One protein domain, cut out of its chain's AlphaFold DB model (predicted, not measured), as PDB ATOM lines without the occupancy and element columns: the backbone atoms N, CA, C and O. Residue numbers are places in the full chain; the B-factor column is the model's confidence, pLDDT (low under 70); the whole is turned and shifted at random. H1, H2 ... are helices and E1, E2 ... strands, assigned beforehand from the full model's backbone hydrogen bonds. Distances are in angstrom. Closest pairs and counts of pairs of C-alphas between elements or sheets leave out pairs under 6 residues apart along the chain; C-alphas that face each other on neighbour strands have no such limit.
ATOM      1  N   LEU A  38     -55.402 -64.767 -31.081       95.44
ATOM      2  CA  LEU A  38     -54.311 -63.809 -30.948       95.44
ATOM      3  C   LEU A  38     -53.105 -64.432 -30.242       95.44
ATOM      4  O   LEU A  38     -53.196 -64.932 -29.117       95.44
ATOM      5  N   ASP A  39     -51.939 -64.283 -30.864       92.19
ATOM      6  CA  ASP A  39     -50.667 -64.682 -30.274       92.19
ATOM      7  C   ASP A  39     -50.155 -63.678 -29.235       92.19
ATOM      8  O   ASP A  39     -50.528 -62.500 -29.208       92.19
ATOM      9  N   LYS A  40     -49.259 -64.150 -28.362       92.75
ATOM     10  CA  LYS A  40     -48.484 -63.267 -27.480       92.75
ATOM     11  C   LYS A  40     -47.423 -62.545 -28.302       92.75
ATOM     12  O   LYS A  40     -46.641 -63.183 -28.999       92.75
ATOM     13  N   LYS A  41     -47.367 -61.226 -28.169       92.00
ATOM     14  CA  LYS A  41     -46.445 -60.338 -28.884       92.00
ATOM     15  C   LYS A  41     -45.373 -59.780 -27.955       92.00
ATOM     16  O   LYS A  41     -44.232 -59.597 -28.371       92.00
ATOM     17  N   LEU A  42     -45.725 -59.507 -26.699       96.38
ATOM     18  CA  LEU A  42     -44.822 -58.894 -25.735       96.38
ATOM     19  C   LEU A  42     -43.871 -59.935 -25.117       96.38
ATOM     20  O   LEU A  42     -44.325 -60.953 -24.578       96.38
ATOM     21  N   PRO A  43     -42.546 -59.687 -25.123       96.94
ATOM     22  CA  PRO A  43     -41.584 -60.592 -24.508       96.94
ATOM     23  C   PRO A  43     -41.749 -60.694 -22.984       96.94
ATOM     24  O   PRO A  43     -42.486 -59.962 -22.313       96.94
ATOM     25  N   LYS A  44     -41.040 -61.660 -22.381       95.12
ATOM     26  CA  LYS A  44     -41.116 -61.869 -20.929       95.12
ATOM     27  C   LYS A  44     -40.612 -60.645 -20.157       95.12
ATOM     28  O   LYS A  44     -41.258 -60.263 -19.178       95.12
ATOM     29  N   ASN A  45     -39.509 -60.062 -20.614       94.88
ATOM     30  CA  ASN A  45     -38.812 -58.945 -19.993       94.88
ATOM     31  C   ASN A  45     -38.686 -57.799 -21.001       94.88
ATOM     32  O   ASN A  45     -38.598 -58.054 -22.197       94.88
ATOM     33  N   ILE A  46     -38.654 -56.566 -20.500       98.06
ATOM     34  CA  ILE A  46     -38.279 -55.384 -21.278       98.06
ATOM     35  C   ILE A  46     -36.765 -55.177 -21.171       98.06
ATOM     36  O   ILE A  46     -36.213 -55.260 -20.067       98.06
ATOM     37  N   THR A  47     -36.108 -54.933 -22.301       98.38
ATOM     38  CA  THR A  47     -34.677 -54.609 -22.348       98.38
ATOM     39  C   THR A  47     -34.478 -53.134 -22.022       98.38
ATOM     40  O   THR A  47     -35.240 -52.285 -22.471       98.38
ATOM     41  N   PHE A  48     -33.467 -52.818 -21.220       98.38
ATOM     42  CA  PHE A  48     -33.091 -51.443 -20.906       98.38
ATOM     43  C   PHE A  48     -31.778 -51.150 -21.604       98.38
ATOM     44  O   PHE A  48     -30.802 -51.823 -21.293       98.38
ATOM     45  N   ILE A  49     -31.758 -50.146 -22.469       97.62
ATOM     46  CA  ILE A  49     -30.560 -49.739 -23.204       97.62
ATOM     47  C   ILE A  49     -30.402 -48.229 -23.093       97.62
ATOM     48  O   ILE A  49     -31.397 -47.503 -23.133       97.62
ATOM     49  N   ASP A  50     -29.189 -47.746 -22.851       96.12
ATOM     50  CA  ASP A  50     -28.970 -46.302 -22.870       96.12
ATOM     51  C   ASP A  50     -28.783 -45.792 -24.311       96.12
ATOM     52  O   ASP A  50     -28.478 -46.557 -25.227       96.12
ATOM     53  N   SER A  51     -29.050 -44.508 -24.541       96.69
ATOM     54  CA  SER A  51     -28.978 -43.906 -25.878       96.69
ATOM     55  C   SER A  51     -27.571 -43.936 -26.492       96.69
ATOM     56  O   SER A  51     -27.441 -43.979 -27.714       96.69
ATOM     57  N   GLU A  52     -26.523 -43.943 -25.669       96.75
ATOM     58  CA  GLU A  52     -25.124 -43.983 -26.098       96.75
ATOM     59  C   GLU A  52     -24.691 -45.411 -26.452       96.75
ATOM     60  O   GLU A  52     -24.071 -45.635 -27.484       96.75
ATOM     61  N   GLU A  53     -25.088 -46.402 -25.659       97.19
ATOM     62  CA  GLU A  53     -24.959 -47.829 -25.933       97.19
ATOM     63  C   GLU A  53     -25.667 -48.177 -27.244       97.19
ATOM     64  O   GLU A  53     -25.077 -48.809 -28.119       97.19
ATOM     65  N   LEU A  54     -26.893 -47.682 -27.434       97.56
ATOM     66  CA  LEU A  54     -27.635 -47.867 -28.675       97.56
ATOM     67  C   LEU A  54     -26.937 -47.204 -29.879       97.56
ATOM     68  O   LEU A  54     -26.904 -47.784 -30.965       97.56
ATOM     69  N   PHE A  55     -26.348 -46.016 -29.695       97.69
ATOM     70  CA  PHE A  55     -25.499 -45.378 -30.707       97.69
ATOM     71  C   PHE A  55     -24.277 -46.241 -31.034       97.69
ATOM     72  O   PHE A  55     -23.977 -46.450 -32.204       97.69
ATOM     73  N   ASN A  56     -23.590 -46.766 -30.021       97.56
ATOM     74  CA  ASN A  56     -22.365 -47.543 -30.190       97.56
ATOM     75  C   ASN A  56     -22.610 -48.882 -30.897       97.56
ATOM     76  O   ASN A  56     -21.738 -49.342 -31.634       97.56
ATOM     77  N   LEU A  57     -23.786 -49.491 -30.712       97.06
ATOM     78  CA  LEU A  57     -24.182 -50.701 -31.435       97.06
ATOM     79  C   LEU A  57     -24.441 -50.434 -32.923       97.06
ATOM     80  O   LEU A  57     -24.072 -51.260 -33.757       97.06
ATOM     81  N   TYR A  58     -25.032 -49.284 -33.271       96.62
ATOM     82  CA  TYR A  58     -25.308 -48.927 -34.668       96.62
ATOM     83  C   TYR A  58     -24.915 -47.473 -34.990       96.62
ATOM     84  O   TYR A  58     -25.773 -46.613 -35.238       96.62
ATOM     85  N   PRO A  59     -23.604 -47.171 -35.035       96.00
ATOM     86  CA  PRO A  59     -23.118 -45.797 -35.160       96.00
ATOM     87  C   PRO A  59     -23.487 -45.168 -36.507       96.00
ATOM     88  O   PRO A  59     -23.714 -43.964 -36.587       96.00
ATOM     89  N   ASN A  60     -23.617 -45.994 -37.548       96.44
ATOM     90  CA  ASN A  60     -23.877 -45.567 -38.924       96.44
ATOM     91  C   ASN A  60     -25.369 -45.423 -39.269       96.44
ATOM     92  O   ASN A  60     -25.687 -45.082 -40.405       96.44
ATOM     93  N   LEU A  61     -26.270 -45.718 -38.328       96.81
ATOM     94  CA  LEU A  61     -27.718 -45.654 -38.526       96.81
ATOM     95  C   LEU A  61     -28.307 -44.372 -37.931       96.81
ATOM     96  O   LEU A  61     -27.740 -43.800 -36.994       96.81
ATOM     97  N   SER A  62     -29.459 -43.932 -38.441       95.69
ATOM     98  CA  SER A  62     -30.242 -42.870 -37.801       95.69
ATOM     99  C   SER A  62     -30.758 -43.314 -36.420       95.69
ATOM    100  O   SER A  62     -30.809 -44.512 -36.128       95.69
ATOM    101  N   PRO A  63     -31.165 -42.379 -35.542       95.31
ATOM    102  CA  PRO A  63     -31.818 -42.722 -34.279       95.31
ATOM    103  C   PRO A  63     -33.002 -43.686 -34.438       95.31
ATOM    104  O   PRO A  63     -33.084 -44.670 -33.710       95.31
ATOM    105  N   GLU A  64     -33.875 -43.459 -35.416       95.50
ATOM    106  CA  GLU A  64     -35.046 -44.301 -35.687       95.50
ATOM    107  C   GLU A  64     -34.646 -45.689 -36.203       95.50
ATOM    108  O   GLU A  64     -35.229 -46.699 -35.811       95.50
ATOM    109  N   GLU A  65     -33.622 -45.757 -37.055       97.88
ATOM    110  CA  GLU A  65     -33.078 -47.021 -37.557       97.88
ATOM    111  C   GLU A  65     -32.420 -47.838 -36.434       97.88
ATOM    112  O   GLU A  65     -32.618 -49.050 -36.361       97.88
ATOM    113  N   ARG A  66     -31.714 -47.187 -35.499       97.75
ATOM    114  CA  ARG A  66     -31.182 -47.835 -34.287       97.75
ATOM    115  C   ARG A  66     -32.293 -48.448 -33.442       97.75
ATOM    116  O   ARG A  66     -32.185 -49.600 -33.022       97.75
ATOM    117  N   GLU A  67     -33.357 -47.686 -33.185       97.75
ATOM    118  CA  GLU A  67     -34.530 -48.175 -32.451       97.75
ATOM    119  C   GLU A  67     -35.140 -49.393 -33.143       97.75
ATOM    120  O   GLU A  67     -35.458 -50.391 -32.492       97.75
ATOM    121  N   TYR A  68     -35.257 -49.331 -34.468       97.81
ATOM    122  CA  TYR A  68     -35.796 -50.412 -35.274       97.81
ATOM    123  C   TYR A  68     -34.953 -51.693 -35.182       97.81
ATOM    124  O   TYR A  68     -35.511 -52.762 -34.918       97.81
ATOM    125  N   GLU A  69     -33.627 -51.604 -35.325       98.06
ATOM    126  CA  GLU A  69     -32.734 -52.762 -35.174       98.06
ATOM    127  C   GLU A  69     -32.790 -53.351 -33.756       98.06
ATOM    128  O   GLU A  69     -32.969 -54.561 -33.590       98.06
ATOM    129  N   ALA A  70     -32.777 -52.509 -32.720       97.38
ATOM    130  CA  ALA A  70     -32.879 -52.975 -31.338       97.38
ATOM    131  C   ALA A  70     -34.228 -53.666 -31.038       97.38
ATOM    132  O   ALA A  70     -34.284 -54.668 -30.315       97.38
ATOM    133  N   VAL A  71     -35.339 -53.177 -31.605       97.00
ATOM    134  CA  VAL A  71     -36.664 -53.804 -31.445       97.00
ATOM    135  C   VAL A  71     -36.787 -55.096 -32.257       97.00
ATOM    136  O   VAL A  71     -37.479 -56.016 -31.811       97.00
ATOM    137  N   LYS A  72     -36.110 -55.234 -33.406       96.62
ATOM    138  CA  LYS A  72     -36.082 -56.511 -34.144       96.62
ATOM    139  C   LYS A  72     -35.556 -57.647 -33.279       96.62
ATOM    140  O   LYS A  72     -36.162 -58.723 -33.288       96.62
ATOM    141  N   GLU A  73     -34.487 -57.396 -32.530       94.69
ATOM    142  CA  GLU A  73     -33.859 -58.376 -31.649       94.69
ATOM    143  C   GLU A  73     -34.660 -58.573 -30.356       94.69
ATOM    144  O   GLU A  73     -35.104 -59.680 -30.047       94.69
ATOM    145  N   HIS A  74     -34.900 -57.494 -29.609       96.19
ATOM    146  CA  HIS A  74     -35.408 -57.594 -28.239       96.19
ATOM    147  C   HIS A  74     -36.933 -57.551 -28.120       96.19
ATOM    148  O   HIS A  74     -37.467 -57.862 -27.055       96.19
ATOM    149  N   LYS A  75     -37.649 -57.157 -29.181       96.44
ATOM    150  CA  LYS A  75     -39.118 -56.986 -29.267       96.44
ATOM    151  C   LYS A  75     -39.731 -55.922 -28.348       96.44
ATOM    152  O   LYS A  75     -40.783 -55.385 -28.678       96.44
ATOM    153  N   ALA A  76     -39.112 -55.604 -27.214       97.69
ATOM    154  CA  ALA A  76     -39.494 -54.507 -26.335       97.69
ATOM    155  C   ALA A  76     -38.258 -53.919 -25.649       97.69
ATOM    156  O   ALA A  76     -37.563 -54.610 -24.896       97.69
ATOM    157  N   ILE A  77     -38.030 -52.626 -25.865       97.94
ATOM    158  CA  ILE A  77     -36.913 -51.881 -25.289       97.94
ATOM    159  C   ILE A  77     -37.419 -50.638 -24.557       97.94
ATOM    160  O   ILE A  77     -38.471 -50.089 -24.879       97.94
ATOM    161  N   PHE A  78     -36.654 -50.191 -23.570       98.19
ATOM    162  CA  PHE A  78     -36.778 -48.888 -22.940       98.19
ATOM    163  C   PHE A  78     -35.443 -48.167 -23.081       98.19
ATOM    164  O   PHE A  78     -34.445 -48.590 -22.485       98.19
ATOM    165  N   ILE A  79     -35.448 -47.093 -23.865       96.94
ATOM    166  CA  ILE A  79     -34.274 -46.257 -24.103       96.94
ATOM    167  C   ILE A  79     -34.259 -45.134 -23.071       96.94
ATOM    168  O   ILE A  79     -35.266 -44.451 -22.874       96.94
ATOM    169  N   TYR A  80     -33.126 -44.947 -22.397       94.94
ATOM    170  CA  TYR A  80     -32.947 -43.911 -21.377       94.94
ATOM    171  C   TYR A  80     -31.752 -43.003 -21.687       94.94
ATOM    172  O   TYR A  80     -30.947 -43.320 -22.558       94.94
ATOM    173  N   LYS A  81     -31.661 -41.857 -20.992       92.88
ATOM    174  CA  LYS A  81     -30.734 -40.745 -21.301       92.88
ATOM    175  C   LYS A  81     -30.963 -40.102 -22.682       92.88
ATOM    176  O   LYS A  81     -30.023 -39.677 -23.354       92.88
ATOM    177  N   ILE A  82     -32.214 -40.044 -23.135       92.62
ATOM    178  CA  ILE A  82     -32.576 -39.320 -24.363       92.62
ATOM    179  C   ILE A  82     -32.459 -37.814 -24.097       92.62
ATOM    180  O   ILE A  82     -32.960 -37.345 -23.085       92.62
ATOM    181  N   GLY A  83     -31.838 -37.071 -25.015       88.06
ATOM    182  CA  GLY A  83     -31.657 -35.615 -24.924       88.06
ATOM    183  C   GLY A  83     -30.199 -35.185 -24.742       88.06
ATOM    184  O   GLY A  83     -29.828 -34.097 -25.179       88.06
ATOM    185  N   ASN A  84     -29.354 -36.065 -24.199       88.19
ATOM    186  CA  ASN A  84     -27.909 -35.849 -24.133       88.19
ATOM    187  C   ASN A  84     -27.267 -35.924 -25.520       88.19
ATOM    188  O   ASN A  84     -27.726 -36.678 -26.379       88.19
ATOM    189  N   LEU A  85     -26.189 -35.160 -25.721       92.56
ATOM    190  CA  LEU A  85     -25.385 -35.233 -26.939       92.56
ATOM    191  C   LEU A  85     -24.690 -36.595 -27.028       92.56
ATOM    192  O   LEU A  85     -24.047 -37.026 -26.075       92.56
ATOM    193  N   LEU A  86     -24.807 -37.235 -28.188       93.56
ATOM    194  CA  LEU A  86     -24.091 -38.457 -28.545       93.56
ATOM    195  C   LEU A  86     -22.710 -38.108 -29.145       93.56
ATOM    196  O   LEU A  86     -22.406 -36.922 -29.332       93.56
ATOM    197  N   PRO A  87     -21.855 -39.097 -29.476       92.94
ATOM    198  CA  PRO A  87     -20.523 -38.842 -30.040       92.94
ATOM    199  C   PRO A  87     -20.511 -37.988 -31.320       92.94
ATOM    200  O   PRO A  87     -19.536 -37.288 -31.591       92.94
ATOM    201  N   ASP A  88     -21.605 -37.976 -32.084       92.50
ATOM    202  CA  ASP A  88     -21.794 -37.136 -33.275       92.50
ATOM    203  C   ASP A  88     -22.268 -35.699 -32.961       92.50
ATOM    204  O   ASP A  88     -22.597 -34.930 -33.869       92.50
ATOM    205  N   LYS A  89     -22.285 -35.321 -31.675       93.12
ATOM    206  CA  LYS A  89     -22.760 -34.034 -31.143       93.12
ATOM    207  C   LYS A  89     -24.232 -33.756 -31.441       93.12
ATOM    208  O   LYS A  89     -24.650 -32.596 -31.439       93.12
ATOM    209  N   LYS A  90     -25.028 -34.798 -31.678       90.69
ATOM    210  CA  LYS A  90     -26.481 -34.704 -31.827       90.69
ATOM    211  C   LYS A  90     -27.150 -35.553 -30.749       90.69
ATOM    212  O   LYS A  90     -26.621 -36.595 -30.377       90.69
ATOM    213  N   PRO A  91     -28.287 -35.121 -30.190       92.94
ATOM    214  CA  PRO A  91     -29.040 -35.975 -29.287       92.94
ATOM    215  C   PRO A  91     -29.754 -37.086 -30.058       92.94
ATOM    216  O   PRO A  91     -30.120 -36.895 -31.217       92.94
ATOM    217  N   HIS A  92     -30.017 -38.215 -29.390       92.44
ATOM    218  CA  HIS A  92     -30.818 -39.310 -29.966       92.44
ATOM    219  C   HIS A  92     -32.197 -38.820 -30.425       92.44
ATOM    220  O   HIS A  92     -32.651 -39.126 -31.517       92.44
ATOM    221  N   SER A  93     -32.855 -38.013 -29.596       91.00
ATOM    222  CA  SER A  93     -34.099 -37.329 -29.932       91.00
ATOM    223  C   SER A  93     -34.208 -36.045 -29.112       91.00
ATOM    224  O   SER A  93     -33.565 -35.907 -28.066       91.00
ATOM    225  N   LYS A  94     -35.002 -35.086 -29.596       83.50
ATOM    226  CA  LYS A  94     -35.258 -33.836 -28.873       83.50
ATOM    227  C   LYS A  94     -36.118 -34.134 -27.644       83.50
ATOM    228  O   LYS A  94     -37.146 -34.796 -27.744       83.50
ATOM    229  N   ARG A  95     -35.710 -33.597 -26.499       81.62
ATOM    230  CA  ARG A  95     -36.457 -33.621 -25.238       81.62
ATOM    231  C   ARG A  95     -36.646 -32.195 -24.746       81.62
ATOM    232  O   ARG A  95     -35.830 -31.319 -25.043       81.62
ATOM    233  N   ALA A  96     -37.752 -31.961 -24.059       72.56
ATOM    234  CA  ALA A  96     -38.027 -30.661 -23.484       72.56
ATOM    235  C   ALA A  96     -37.190 -30.500 -22.209       72.56
ATOM    236  O   ALA A  96     -37.144 -31.391 -21.364       72.56
ATOM    237  N   LYS A  97     -36.485 -29.374 -22.100       65.06
ATOM    238  CA  LYS A  97     -35.516 -29.123 -21.024       65.06
ATOM    239  C   LYS A  97     -36.180 -28.882 -19.660       65.06
ATOM    240  O   LYS A  97     -35.510 -28.855 -18.640       65.06
ATOM    241  N   ASP A  98     -37.480 -28.622 -19.645       72.31
ATOM    242  CA  ASP A  98     -38.246 -28.170 -18.485       72.31
ATOM    243  C   ASP A  98     -38.744 -29.302 -17.574       72.31
ATOM    244  O   ASP A  98     -39.194 -29.018 -16.463       72.31
ATOM    245  N   TYR A  99     -38.651 -30.565 -17.999       67.94
ATOM    246  CA  TYR A  99     -39.075 -31.710 -17.176       67.94
ATOM    247  C   TYR A  99     -38.331 -33.027 -17.424       67.94
ATOM    248  O   TYR A  99     -38.536 -33.973 -16.662       67.94
ATOM    249  N   ASP A 100     -37.478 -33.112 -18.446       68.38
ATOM    250  CA  ASP A 100     -36.627 -34.274 -18.691       68.38
ATOM    251  C   ASP A 100     -35.154 -33.909 -18.464       68.38
ATOM    252  O   ASP A 100     -34.551 -33.214 -19.285       68.38
ATOM    253  N   ASP A 101     -34.612 -34.394 -17.343       57.25
ATOM    254  CA  ASP A 101     -33.185 -34.353 -16.985       57.25
ATOM    255  C   ASP A 101     -32.419 -35.583 -17.518       57.25
ATOM    256  O   ASP A 101     -32.958 -36.718 -17.451       57.25
TER     257      ASP A 101
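What this domain is: This is residues 38 to 101 of the 101 residues of a protein of Mycoplasma arginini (UniProt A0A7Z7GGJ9). Two short parallel strands, E1 and E2, lie side by side as a narrow ribbon, with helix H2 running back over one face and the shorter helix H1 at the far end of E1, turned nearly at right angles to H2. Residues 38 to 46 lead up to E1 from one end of the longest axis; beyond the other end of E2, residues 83 to 92 make a loop toward the helix side, and the tail, residues 96 to 101, turns to the side away from the helices. The printed part has 64 residues, with two named helices and two named strands in the order E1, H1, H2, E2; the class is mixed, helices and strands, with 27 residues in named elements, under half of the printed part. The whole is only just loose, close to compact, with a radius of gyration of the C-alphas of 13.0 A, and its outline is flat, 41 by 29 by 16 A.

How they stand to each other: E1, residues 47 to 50, and E2, residues 77 to 80, are parallel neighbours at 27 degrees. C-alphas 47 and 77 face each other at 4.6 A. N 78 and O 47 are within hydrogen-bond range at 2.8 A, as are N 49 and O 78 at 3.1 A. Between the strands along the chain come H1, residues 51 to 57, and H2, residues 63 to 74. E1, H1, H2 and E2 form a strand-helix-strand unit, two parallel neighbour strands joined through helices, and its crossover is right-handed. The closest C-alphas of H2 and E2, those of Val 71 and Ile 77, are 6.5 A apart. The closest of H1 and E2, those of Ser 51 and Tyr 80, are 6.0 A apart. H1 and H2 touch, closest at the C-alphas of Leu 54 and Arg 66, 6.6 A apart. Their lines are about perpendicular at 72 degrees, but only just. In H1 and H2 every O i to N i+4 pair is within hydrogen-bond range.

Where its parts are: E1 begins with C-alpha 47 at (-34.677, -54.609, -22.348) and measures 10.1 A from first to last C-alpha. E2 measures 9.7 A and ends with C-alpha 80 at (-32.947, -43.911, -21.377). H2, the longest helix, measures 16.4 A and begins with C-alpha 63 at (-31.818, -42.722, -34.279). H1 measures 10.0 A.

The domain as a whole: The two C-alphas farthest apart, those of Leu 38 and Lys 89, are 43.4 A apart. The printed part has no cut, and the links E1 to H1, H1 to H2 and H2 to E2 are tight. Residues 81 to 101 have no named element, and 101 is the chain's last residue. The mean pLDDT of the printed part is 92.4; residues 97 and 99 to 101 of the model are under 70.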